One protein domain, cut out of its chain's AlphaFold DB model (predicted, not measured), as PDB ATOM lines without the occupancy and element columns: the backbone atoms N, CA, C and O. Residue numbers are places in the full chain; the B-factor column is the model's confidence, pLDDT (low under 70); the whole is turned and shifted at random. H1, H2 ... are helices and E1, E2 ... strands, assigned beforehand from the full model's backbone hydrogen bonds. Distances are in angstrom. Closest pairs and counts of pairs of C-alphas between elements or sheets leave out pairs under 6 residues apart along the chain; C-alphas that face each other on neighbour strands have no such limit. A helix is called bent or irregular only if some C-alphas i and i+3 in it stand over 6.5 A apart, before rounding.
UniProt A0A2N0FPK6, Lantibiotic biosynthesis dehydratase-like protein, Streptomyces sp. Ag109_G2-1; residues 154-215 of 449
ATOM      1  N   PRO A 154      24.683  40.223 -42.388       92.25
ATOM      2  CA  PRO A 154      25.153  39.709 -43.678       92.25
ATOM      3  C   PRO A 154      26.639  39.982 -43.939       92.25
ATOM      4  O   PRO A 154      27.309  39.225 -44.646       92.25
ATOM      5  N   ALA A 155      27.168  41.065 -43.366       91.25
ATOM      6  CA  ALA A 155      28.577  41.418 -43.459       91.25
ATOM      7  C   ALA A 155      29.487  40.386 -42.770       91.25
ATOM      8  O   ALA A 155      30.554  40.088 -43.313       91.25
ATOM      9  N   LEU A 156      29.067  39.786 -41.644       95.00
ATOM     10  CA  LEU A 156      29.856  38.739 -40.988       95.00
ATOM     11  C   LEU A 156      29.941  37.496 -41.870       95.00
ATOM     12  O   LEU A 156      31.038  36.992 -42.106       95.00
ATOM     13  N   ALA A 157      28.802  37.052 -42.412       95.12
ATOM     14  CA  ALA A 157      28.738  35.918 -43.330       95.12
ATOM     15  C   ALA A 157      29.640  36.142 -44.560       95.12
ATOM     16  O   ALA A 157      30.440  35.276 -44.917       95.12
ATOM     17  N   LYS A 158      29.593  37.339 -45.169       92.56
ATOM     18  CA  LYS A 158      30.483  37.704 -46.286       92.56
ATOM     19  C   LYS A 158      31.965  37.647 -45.897       92.56
ATOM     20  O   LYS A 158      32.769  37.155 -46.688       92.56
ATOM     21  N   ALA A 159      32.325  38.109 -44.697       93.00
ATOM     22  CA  ALA A 159      33.707  38.114 -44.217       93.00
ATOM     23  C   ALA A 159      34.263  36.695 -44.010       93.00
ATOM     24  O   ALA A 159      35.367  36.377 -44.463       93.00
ATOM     25  N   VAL A 160      33.493  35.824 -43.349       95.69
ATOM     26  CA  VAL A 160      33.935  34.456 -43.024       95.69
ATOM     27  C   VAL A 160      33.913  33.520 -44.226       95.69
ATOM     28  O   VAL A 160      34.698  32.573 -44.258       95.69
ATOM     29  N   ALA A 161      33.089  33.799 -45.238       93.69
ATOM     30  CA  ALA A 161      32.988  32.971 -46.437       93.69
ATOM     31  C   ALA A 161      34.301  32.883 -47.239       93.69
ATOM     32  O   ALA A 161      34.538  31.876 -47.899       93.69
ATOM     33  N   LEU A 162      35.174  33.899 -47.154       89.25
ATOM     34  CA  LEU A 162      36.529  33.848 -47.732       89.25
ATOM     35  C   LEU A 162      37.522  33.068 -46.850       89.25
ATOM     36  O   LEU A 162      38.584  32.674 -47.311       89.25
ATOM     37  N   THR A 163      37.195  32.864 -45.571       90.00
ATOM     38  CA  THR A 163      38.071  32.178 -44.613       90.00
ATOM     39  C   THR A 163      37.894  30.664 -44.686       90.00
ATOM     40  O   THR A 163      38.873  29.943 -44.833       90.00
ATOM     41  N   SER A 164      36.660  30.166 -44.547       90.12
ATOM     42  CA  SER A 164      36.337  28.750 -44.766       90.12
ATOM     43  C   SER A 164      34.827  28.517 -44.853       90.12
ATOM     44  O   SER A 164      34.040  29.199 -44.191       90.12
ATOM     45  N   ALA A 165      34.423  27.498 -45.617       93.25
ATOM     46  CA  ALA A 165      33.031  27.051 -45.688       93.25
ATOM     47  C   ALA A 165      32.520  26.510 -44.339       93.25
ATOM     48  O   ALA A 165      31.359  26.694 -43.985       93.25
ATOM     49  N   ASP A 166      33.388  25.862 -43.561       94.94
ATOM     50  CA  ASP A 166      33.043  25.297 -42.253       94.94
ATOM     51  C   ASP A 166      32.724  26.387 -41.232       94.94
ATOM     52  O   ASP A 166      31.728  26.292 -40.515       94.94
ATOM     53  N   LEU A 167      33.529  27.453 -41.210       96.25
ATOM     54  CA  LEU A 167      33.265  28.614 -40.369       96.25
ATOM     55  C   LEU A 167      31.986  29.337 -40.795       96.25
ATOM     56  O   LEU A 167      31.227  29.750 -39.925       96.25
ATOM     57  N   LEU A 168      31.728  29.468 -42.102       97.25
ATOM     58  CA  LEU A 168      30.476  30.050 -42.592       97.25
ATOM     59  C   LEU A 168      29.266  29.275 -42.053       97.25
ATOM     60  O   LEU A 168      28.393  29.880 -41.438       97.25
ATOM     61  N   ARG A 169      29.271  27.941 -42.168       96.88
ATOM     62  CA  ARG A 169      28.203  27.086 -41.619       96.88
ATOM     63  C   ARG A 169      28.049  27.236 -40.105       96.88
ATOM     64  O   ARG A 169      26.930  27.239 -39.598       96.88
ATOM     65  N   ALA A 170      29.157  27.358 -39.374       97.50
ATOM     66  CA  ALA A 170      29.130  27.577 -37.931       97.50
ATOM     67  C   ALA A 170      28.513  28.939 -37.560       97.50
ATOM     68  O   ALA A 170      27.707  29.008 -36.634       97.50
ATOM     69  N   VAL A 171      28.843  30.007 -38.297       97.62
ATOM     70  CA  VAL A 171      28.257  31.349 -38.117       97.62
ATOM     71  C   VAL A 171      26.770  31.349 -38.459       97.62
ATOM     72  O   VAL A 171      25.969  31.821 -37.660       97.62
ATOM     73  N   GLU A 172      26.378  30.772 -39.595       97.19
ATOM     74  CA  GLU A 172      24.970  30.659 -39.998       97.19
ATOM     75  C   GLU A 172      24.155  29.879 -38.962       97.19
ATOM     76  O   GLU A 172      23.032  30.253 -38.631       97.19
ATOM     77  N   ARG A 173      24.737  28.831 -38.372       96.88
ATOM     78  CA  ARG A 173      24.084  28.081 -37.299       96.88
ATOM     79  C   ARG A 173      24.029  28.849 -35.981       96.88
ATOM     80  O   ARG A 173      23.022  28.778 -35.285       96.88
ATOM     81  N   ALA A 174      25.067  29.603 -35.631       97.44
ATOM     82  CA  ALA A 174      25.018  30.496 -34.476       97.44
ATOM     83  C   ALA A 174      23.944  31.585 -34.654       97.44
ATOM     84  O   ALA A 174      23.273  31.940 -33.690       97.44
ATOM     85  N   ALA A 175      23.699  32.044 -35.886       97.25
ATOM     86  CA  ALA A 175      22.652  33.013 -36.211       97.25
ATOM     87  C   ALA A 175      21.223  32.499 -35.930       97.25
ATOM     88  O   ALA A 175      20.312  33.300 -35.689       97.25
ATOM     89  N   THR A 176      21.007  31.177 -35.909       96.88
ATOM     90  CA  THR A 176      19.713  30.581 -35.523       96.88
ATOM     91  C   THR A 176      19.530  30.483 -34.007       96.88
ATOM     92  O   THR A 176      18.422  30.222 -33.546       96.88
ATOM     93  N   GLY A 177      20.586  30.722 -33.222       94.69
ATOM     94  CA  GLY A 177      20.568  30.603 -31.764       94.69
ATOM     95  C   GLY A 177      20.712  29.168 -31.247       94.69
ATOM     96  O   GLY A 177      20.429  28.922 -30.075       94.69
ATOM     97  N   ALA A 178      21.146  28.215 -32.080       93.00
ATOM     98  CA  ALA A 178      21.314  26.813 -31.687       93.00
ATOM     99  C   ALA A 178      22.217  26.644 -30.443       93.00
ATOM    100  O   ALA A 178      23.279  27.253 -30.356       93.00
ATOM    101  N   GLN A 179      21.822  25.775 -29.500       90.00
ATOM    102  CA  GLN A 179      22.522  25.543 -28.214       90.00
ATOM    103  C   GLN A 179      22.988  24.083 -28.004       90.00
ATOM    104  O   GLN A 179      23.358  23.680 -26.893       90.00
ATOM    105  N   ASP A 180      22.951  23.269 -29.063       93.81
ATOM    106  CA  ASP A 180      23.339  21.855 -29.027       93.81
ATOM    107  C   ASP A 180      24.851  21.648 -28.758       93.81
ATOM    108  O   ASP A 180      25.655  22.583 -28.732       93.81
ATOM    109  N   ARG A 181      25.274  20.390 -28.570       95.06
ATOM    110  CA  ARG A 181      26.686  20.036 -28.312       95.06
ATOM    111  C   ARG A 181      27.634  20.568 -29.389       95.06
ATOM    112  O   ARG A 181      28.764  20.952 -29.088       95.06
ATOM    113  N   ARG A 182      27.189  20.588 -30.645       94.56
ATOM    114  CA  ARG A 182      27.980  21.109 -31.757       94.56
ATOM    115  C   ARG A 182      28.108  22.630 -31.644       94.56
ATOM    116  O   ARG A 182      29.178  23.148 -31.927       94.56
ATOM    117  N   ALA A 183      27.065  23.351 -31.209       93.62
ATOM    118  CA  ALA A 183      27.059  24.818 -31.029       93.62
ATOM    119  C   ALA A 183      28.103  25.225 -30.019       93.62
ATOM    120  O   ALA A 183      28.973  26.029 -30.327       93.62
ATOM    121  N   ARG A 184      28.117  24.535 -28.884       94.00
ATOM    122  CA  ARG A 184      29.105  24.764 -27.833       94.00
ATOM    123  C   ARG A 184      30.536  24.490 -28.300       94.00
ATOM    124  O   ARG A 184      31.450  25.195 -27.893       94.00
ATOM    125  N   LYS A 185      30.741  23.493 -29.172       96.62
ATOM    126  CA  LYS A 185      32.063  23.197 -29.750       96.62
ATOM    127  C   LYS A 185      32.522  24.270 -30.748       96.62
ATOM    128  O   LYS A 185      33.710  24.569 -30.807       96.62
ATOM    129  N   GLU A 186      31.606  24.814 -31.545       97.56
ATOM    130  CA  GLU A 186      31.899  25.815 -32.580       97.56
ATOM    131  C   GLU A 186      31.954  27.259 -32.026       97.56
ATOM    132  O   GLU A 186      32.654  28.101 -32.591       97.56
ATOM    133  N   GLU A 187      31.285  27.536 -30.898       97.31
ATOM    134  CA  GLU A 187      31.150  28.862 -30.266       97.31
ATOM    135  C   GLU A 187      32.485  29.611 -30.093       97.31
ATOM    136  O   GLU A 187      32.545  30.770 -30.501       97.31
ATOM    137  N   PRO A 188      33.594  29.006 -29.610       97.50
ATOM    138  CA  PRO A 188      34.865  29.724 -29.480       97.50
ATOM    139  C   PRO A 188      35.430  30.230 -30.815       97.50
ATOM    140  O   PRO A 188      36.027  31.308 -30.874       97.50
ATOM    141  N   ALA A 189      35.253  29.465 -31.898       97.31
ATOM    142  CA  ALA A 189      35.695  29.873 -33.228       97.31
ATOM    143  C   ALA A 189      34.795  30.987 -33.778       97.31
ATOM    144  O   ALA A 189      35.307  31.995 -34.265       97.31
ATOM    145  N   VAL A 190      33.474  30.850 -33.635       97.81
ATOM    146  CA  VAL A 190      32.502  31.880 -34.034       97.81
ATOM    147  C   VAL A 190      32.762  33.193 -33.290       97.81
ATOM    148  O   VAL A 190      32.912  34.238 -33.924       97.81
ATOM    149  N   LEU A 191      32.926  33.138 -31.965       96.94
ATOM    150  CA  LEU A 191      33.211  34.298 -31.121       96.94
ATOM    151  C   LEU A 191      34.495  35.015 -31.553       96.94
ATOM    152  O   LEU A 191      34.511  36.240 -31.654       96.94
ATOM    153  N   ARG A 192      35.562  34.274 -31.879       97.19
ATOM    154  CA  ARG A 192      36.824  34.855 -32.366       97.19
ATOM    155  C   ARG A 192      36.619  35.717 -33.615       97.19
ATOM    156  O   ARG A 192      37.200  36.798 -33.706       97.19
ATOM    157  N   TYR A 193      35.821  35.250 -34.575       96.69
ATOM    158  CA  TYR A 193      35.592  35.979 -35.825       96.69
ATOM    159  C   TYR A 193      34.544  37.087 -35.687       96.69
ATOM    160  O   TYR A 193      34.716  38.134 -36.306       96.69
ATOM    161  N   ALA A 194      33.542  36.925 -34.821       95.94
ATOM    162  CA  ALA A 194      32.620  38.000 -34.457       95.94
ATOM    163  C   ALA A 194      33.342  39.155 -33.735       95.94
ATOM    164  O   ALA A 194      33.140  40.327 -34.058       95.94
ATOM    165  N   LEU A 195      34.259  38.839 -32.813       95.25
ATOM    166  CA  LEU A 195      35.119  39.837 -32.174       95.25
ATOM    167  C   LEU A 195      36.046  40.490 -33.195       95.25
ATOM    168  O   LEU A 195      36.107  41.711 -33.248       95.25
ATOM    169  N   ARG A 196      36.700  39.720 -34.079       95.44
ATOM    170  CA  ARG A 196      37.503  40.309 -35.163       95.44
ATOM    171  C   ARG A 196      36.690  41.317 -35.979       95.44
ATOM    172  O   ARG A 196      37.184  42.410 -36.234       95.44
ATOM    173  N   ALA A 197      35.477  40.940 -36.373       93.94
ATOM    174  CA  ALA A 197      34.595  41.755 -37.198       93.94
ATOM    175  C   ALA A 197      34.126  43.046 -36.531       93.94
ATOM    176  O   ALA A 197      33.695  43.940 -37.247       93.94
ATOM    177  N   SER A 198      34.191  43.125 -35.201       92.62
ATOM    178  CA  SER A 198      33.676  44.250 -34.421       92.62
ATOM    179  C   SER A 198      34.743  45.045 -33.665       92.62
ATOM    180  O   SER A 198      34.465  46.160 -33.239       92.62
ATOM    181  N   THR A 199      35.963  44.516 -33.505       93.19
ATOM    182  CA  THR A 199      37.020  45.176 -32.714       93.19
ATOM    183  C   THR A 199      38.368  45.306 -33.419       93.19
ATOM    184  O   THR A 199      39.188  46.124 -33.000       93.19
ATOM    185  N   LYS A 200      38.645  44.542 -34.489       95.12
ATOM    186  CA  LYS A 200      39.962  44.546 -35.146       95.12
ATOM    187  C   LYS A 200      39.932  45.298 -36.476       95.12
ATOM    188  O   LYS A 200      39.334  44.844 -37.444       95.12
ATOM    189  N   THR A 201      40.693  46.387 -36.558       94.19
ATOM    190  CA  THR A 201      40.805  47.259 -37.748       94.19
ATOM    191  C   THR A 201      41.927  46.859 -38.719       94.19
ATOM    192  O   THR A 201      42.292  47.621 -39.616       94.19
ATOM    193  N   SER A 202      42.517  45.669 -38.558       94.00
ATOM    194  CA  SER A 202      43.512  45.150 -39.507       94.00
ATOM    195  C   SER A 202      42.823  44.663 -40.789       94.00
ATOM    196  O   SER A 202      42.026  43.721 -40.683       94.00
ATOM    197  N   PRO A 203      43.177  45.202 -41.977       92.62
ATOM    198  CA  PRO A 203      42.545  44.833 -43.241       92.62
ATOM    199  C   PRO A 203      42.553  43.320 -43.459       92.62
ATOM    200  O   PRO A 203      43.607  42.684 -43.458       92.62
ATOM    201  N   LEU A 204      41.363  42.740 -43.589       91.94
ATOM    202  CA  LEU A 204      41.168  41.353 -43.996       91.94
ATOM    203  C   LEU A 204      39.738  41.190 -44.493       91.94
ATOM    204  O   LEU A 204      38.811  41.240 -43.685       91.94
ATOM    205  N   SER A 205      39.567  40.905 -45.783       90.75
ATOM    206  CA  SER A 205      38.253  40.617 -46.368       90.75
ATOM    207  C   SER A 205      37.189  41.655 -45.951       90.75
ATOM    208  O   SER A 205      37.496  42.826 -45.749       90.75
ATOM    209  N   TRP A 206      35.945  41.215 -45.769       92.44
ATOM    210  CA  TRP A 206      34.812  42.028 -45.324       92.44
ATOM    211  C   TRP A 206      34.802  42.342 -43.814       92.44
ATOM    212  O   TRP A 206      33.820  42.883 -43.316       92.44
ATOM    213  N   PHE A 207      35.853  41.997 -43.053       93.81
ATOM    214  CA  PHE A 207      35.929  42.351 -41.624       93.81
ATOM    215  C   PHE A 207      36.198  43.842 -41.411       93.81
ATOM    216  O   PHE A 207      35.805  44.413 -40.395       93.81
ATOM    217  N   THR A 208      36.896  44.468 -42.355       93.81
ATOM    218  CA  THR A 208      37.381  45.839 -42.229       93.81
ATOM    219  C   THR A 208      37.199  46.550 -43.557       93.81
ATOM    220  O   THR A 208      37.621  46.043 -44.592       93.81
ATOM    221  N   ALA A 209      36.614  47.738 -43.511       92.81
ATOM    222  CA  ALA A 209      36.580  48.654 -44.636       92.81
ATOM    223  C   ALA A 209      37.732  49.658 -44.528       92.81
ATOM    224  O   ALA A 209      38.167  50.034 -43.432       92.81
ATOM    225  N   VAL A 210      38.234  50.071 -45.689       93.25
ATOM    226  CA  VAL A 210      39.267  51.095 -45.821       93.25
ATOM    227  C   VAL A 210      38.684  52.228 -46.646       93.25
ATOM    228  O   VAL A 210      38.098  51.993 -47.700       93.25
ATOM    229  N   GLY A 211      38.856  53.445 -46.157       90.56
ATOM    230  CA  GLY A 211      38.482  54.663 -46.852       90.56
ATOM    231  C   GLY A 211      39.574  55.702 -46.678       90.56
ATOM    232  O   GLY A 211      40.448  55.577 -45.820       90.56
ATOM    233  N   TRP A 212      39.529  56.729 -47.503       89.25
ATOM    234  CA  TRP A 212      40.422  57.869 -47.410       89.25
ATOM    235  C   TRP A 212      39.643  59.128 -47.754       89.25
ATOM    236  O   TRP A 212      38.684  59.078 -48.523       89.25
ATOM    237  N   GLY A 213      40.026  60.241 -47.147       86.25
ATOM    238  CA  GLY A 213      39.362  61.518 -47.348       86.25
ATOM    239  C   GLY A 213      40.262  62.670 -46.929       86.25
ATOM    240  O   GLY A 213      41.274  62.441 -46.262       86.25
ATOM    241  N   PRO A 214      39.942  63.903 -47.339       85.19
ATOM    242  CA  PRO A 214      40.717  65.069 -46.949       85.19
ATOM    243  C   PRO A 214      40.701  65.239 -45.427       85.19
ATOM    244  O   PRO A 214      39.671  65.047 -44.776       85.19
ATOM    245  N   LEU A 215      41.843  65.624 -44.858       79.31
ATOM    246  CA  LEU A 215      41.876  66.140 -43.496       79.31
ATOM    247  C   LEU A 215      41.148  67.491 -43.497       79.31
ATOM    248  O   LEU A 215      41.512  68.369 -44.284       79.31
TER     249      LEU A 215
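Overview. This is residues 154 to 215 of the 449 residues of the protein "Lantibiotic biosynthesis dehydratase-like protein" of Streptomyces sp. Ag109_G2-1 (UniProt A0A2N0FPK6). A long helix, H3, is crossed on one side by a hairpin of two shorter helices, H1 and H2, and beyond the helices the strand E1 runs away as an extended arm. H2 packs on residues 183 to 190 of H3 and H1 on residues 193 to 197, while the arm adds to the length. The printed part has 62 residues, with three named helices and one named strand in the order H1, H2, H3, E1, and its class is mostly helix. E1 pairs with no named strand. The whole is loose, with a radius of gyration of the C-alphas of 13.4 A, and its C-alphas span 51 by 19 by 16 A.

Arrangement. H1, residues 154 to 161, and H2, residues 165 to 175, form a helical hairpin and touch, with the C-alphas of Ala 161 and Leu 168 closest at 5.4 A. They run opposite ways at a shallow tilt of 29 degrees. H2 touches H3, residues 181 to 199, with the C-alphas of Val 171 and Val 190 closest at 5.9 A; their lines are about perpendicular at 87 degrees. H1 touches H3 with the C-alphas of Leu 156 and Ala 197 closest at 6.8 A, and their lines are only just about perpendicular at 71 degrees. E1, residues 208 to 214, is apart from H1 and from H2. The closest C-alphas of H3 and E1 are those of Ala 197 and Thr 208, 7.1 A apart. In H1 and H2 every O i to N i+4 pair is within hydrogen-bond range; in H3 it is 13 of 15.

Along the chain. H1 begins at C-alpha 154, at (25.153, 39.709, -43.678), and is 10.7 A long from first to last C-alpha. H2 measures 15.3 A in the same way. H3, the longest helix with 19 residues, measures 27.5 A and begins at C-alpha 181, at (26.686, 20.036, -28.312). H3 has a kink of 42 degrees near residue 188, and it is irregular: C-alphas 185 and 188 are 7.1 A apart. E1 measures 20.1 A and ends at C-alpha 214, at (40.717, 65.069, -46.949).

Size, cuts and confidence. The outline is a rod, and the two C-alphas farthest apart, those of Arg 181 and Leu 215, are 50.9 A apart. The printed part has no cut. The links H1 to H2 and H2 to H3 are tight, with 3 and 5 residues, and the link H3 to E1 is short, with 8 residues. The mean pLDDT of the printed part is 93.9, and no printed residue is under 70.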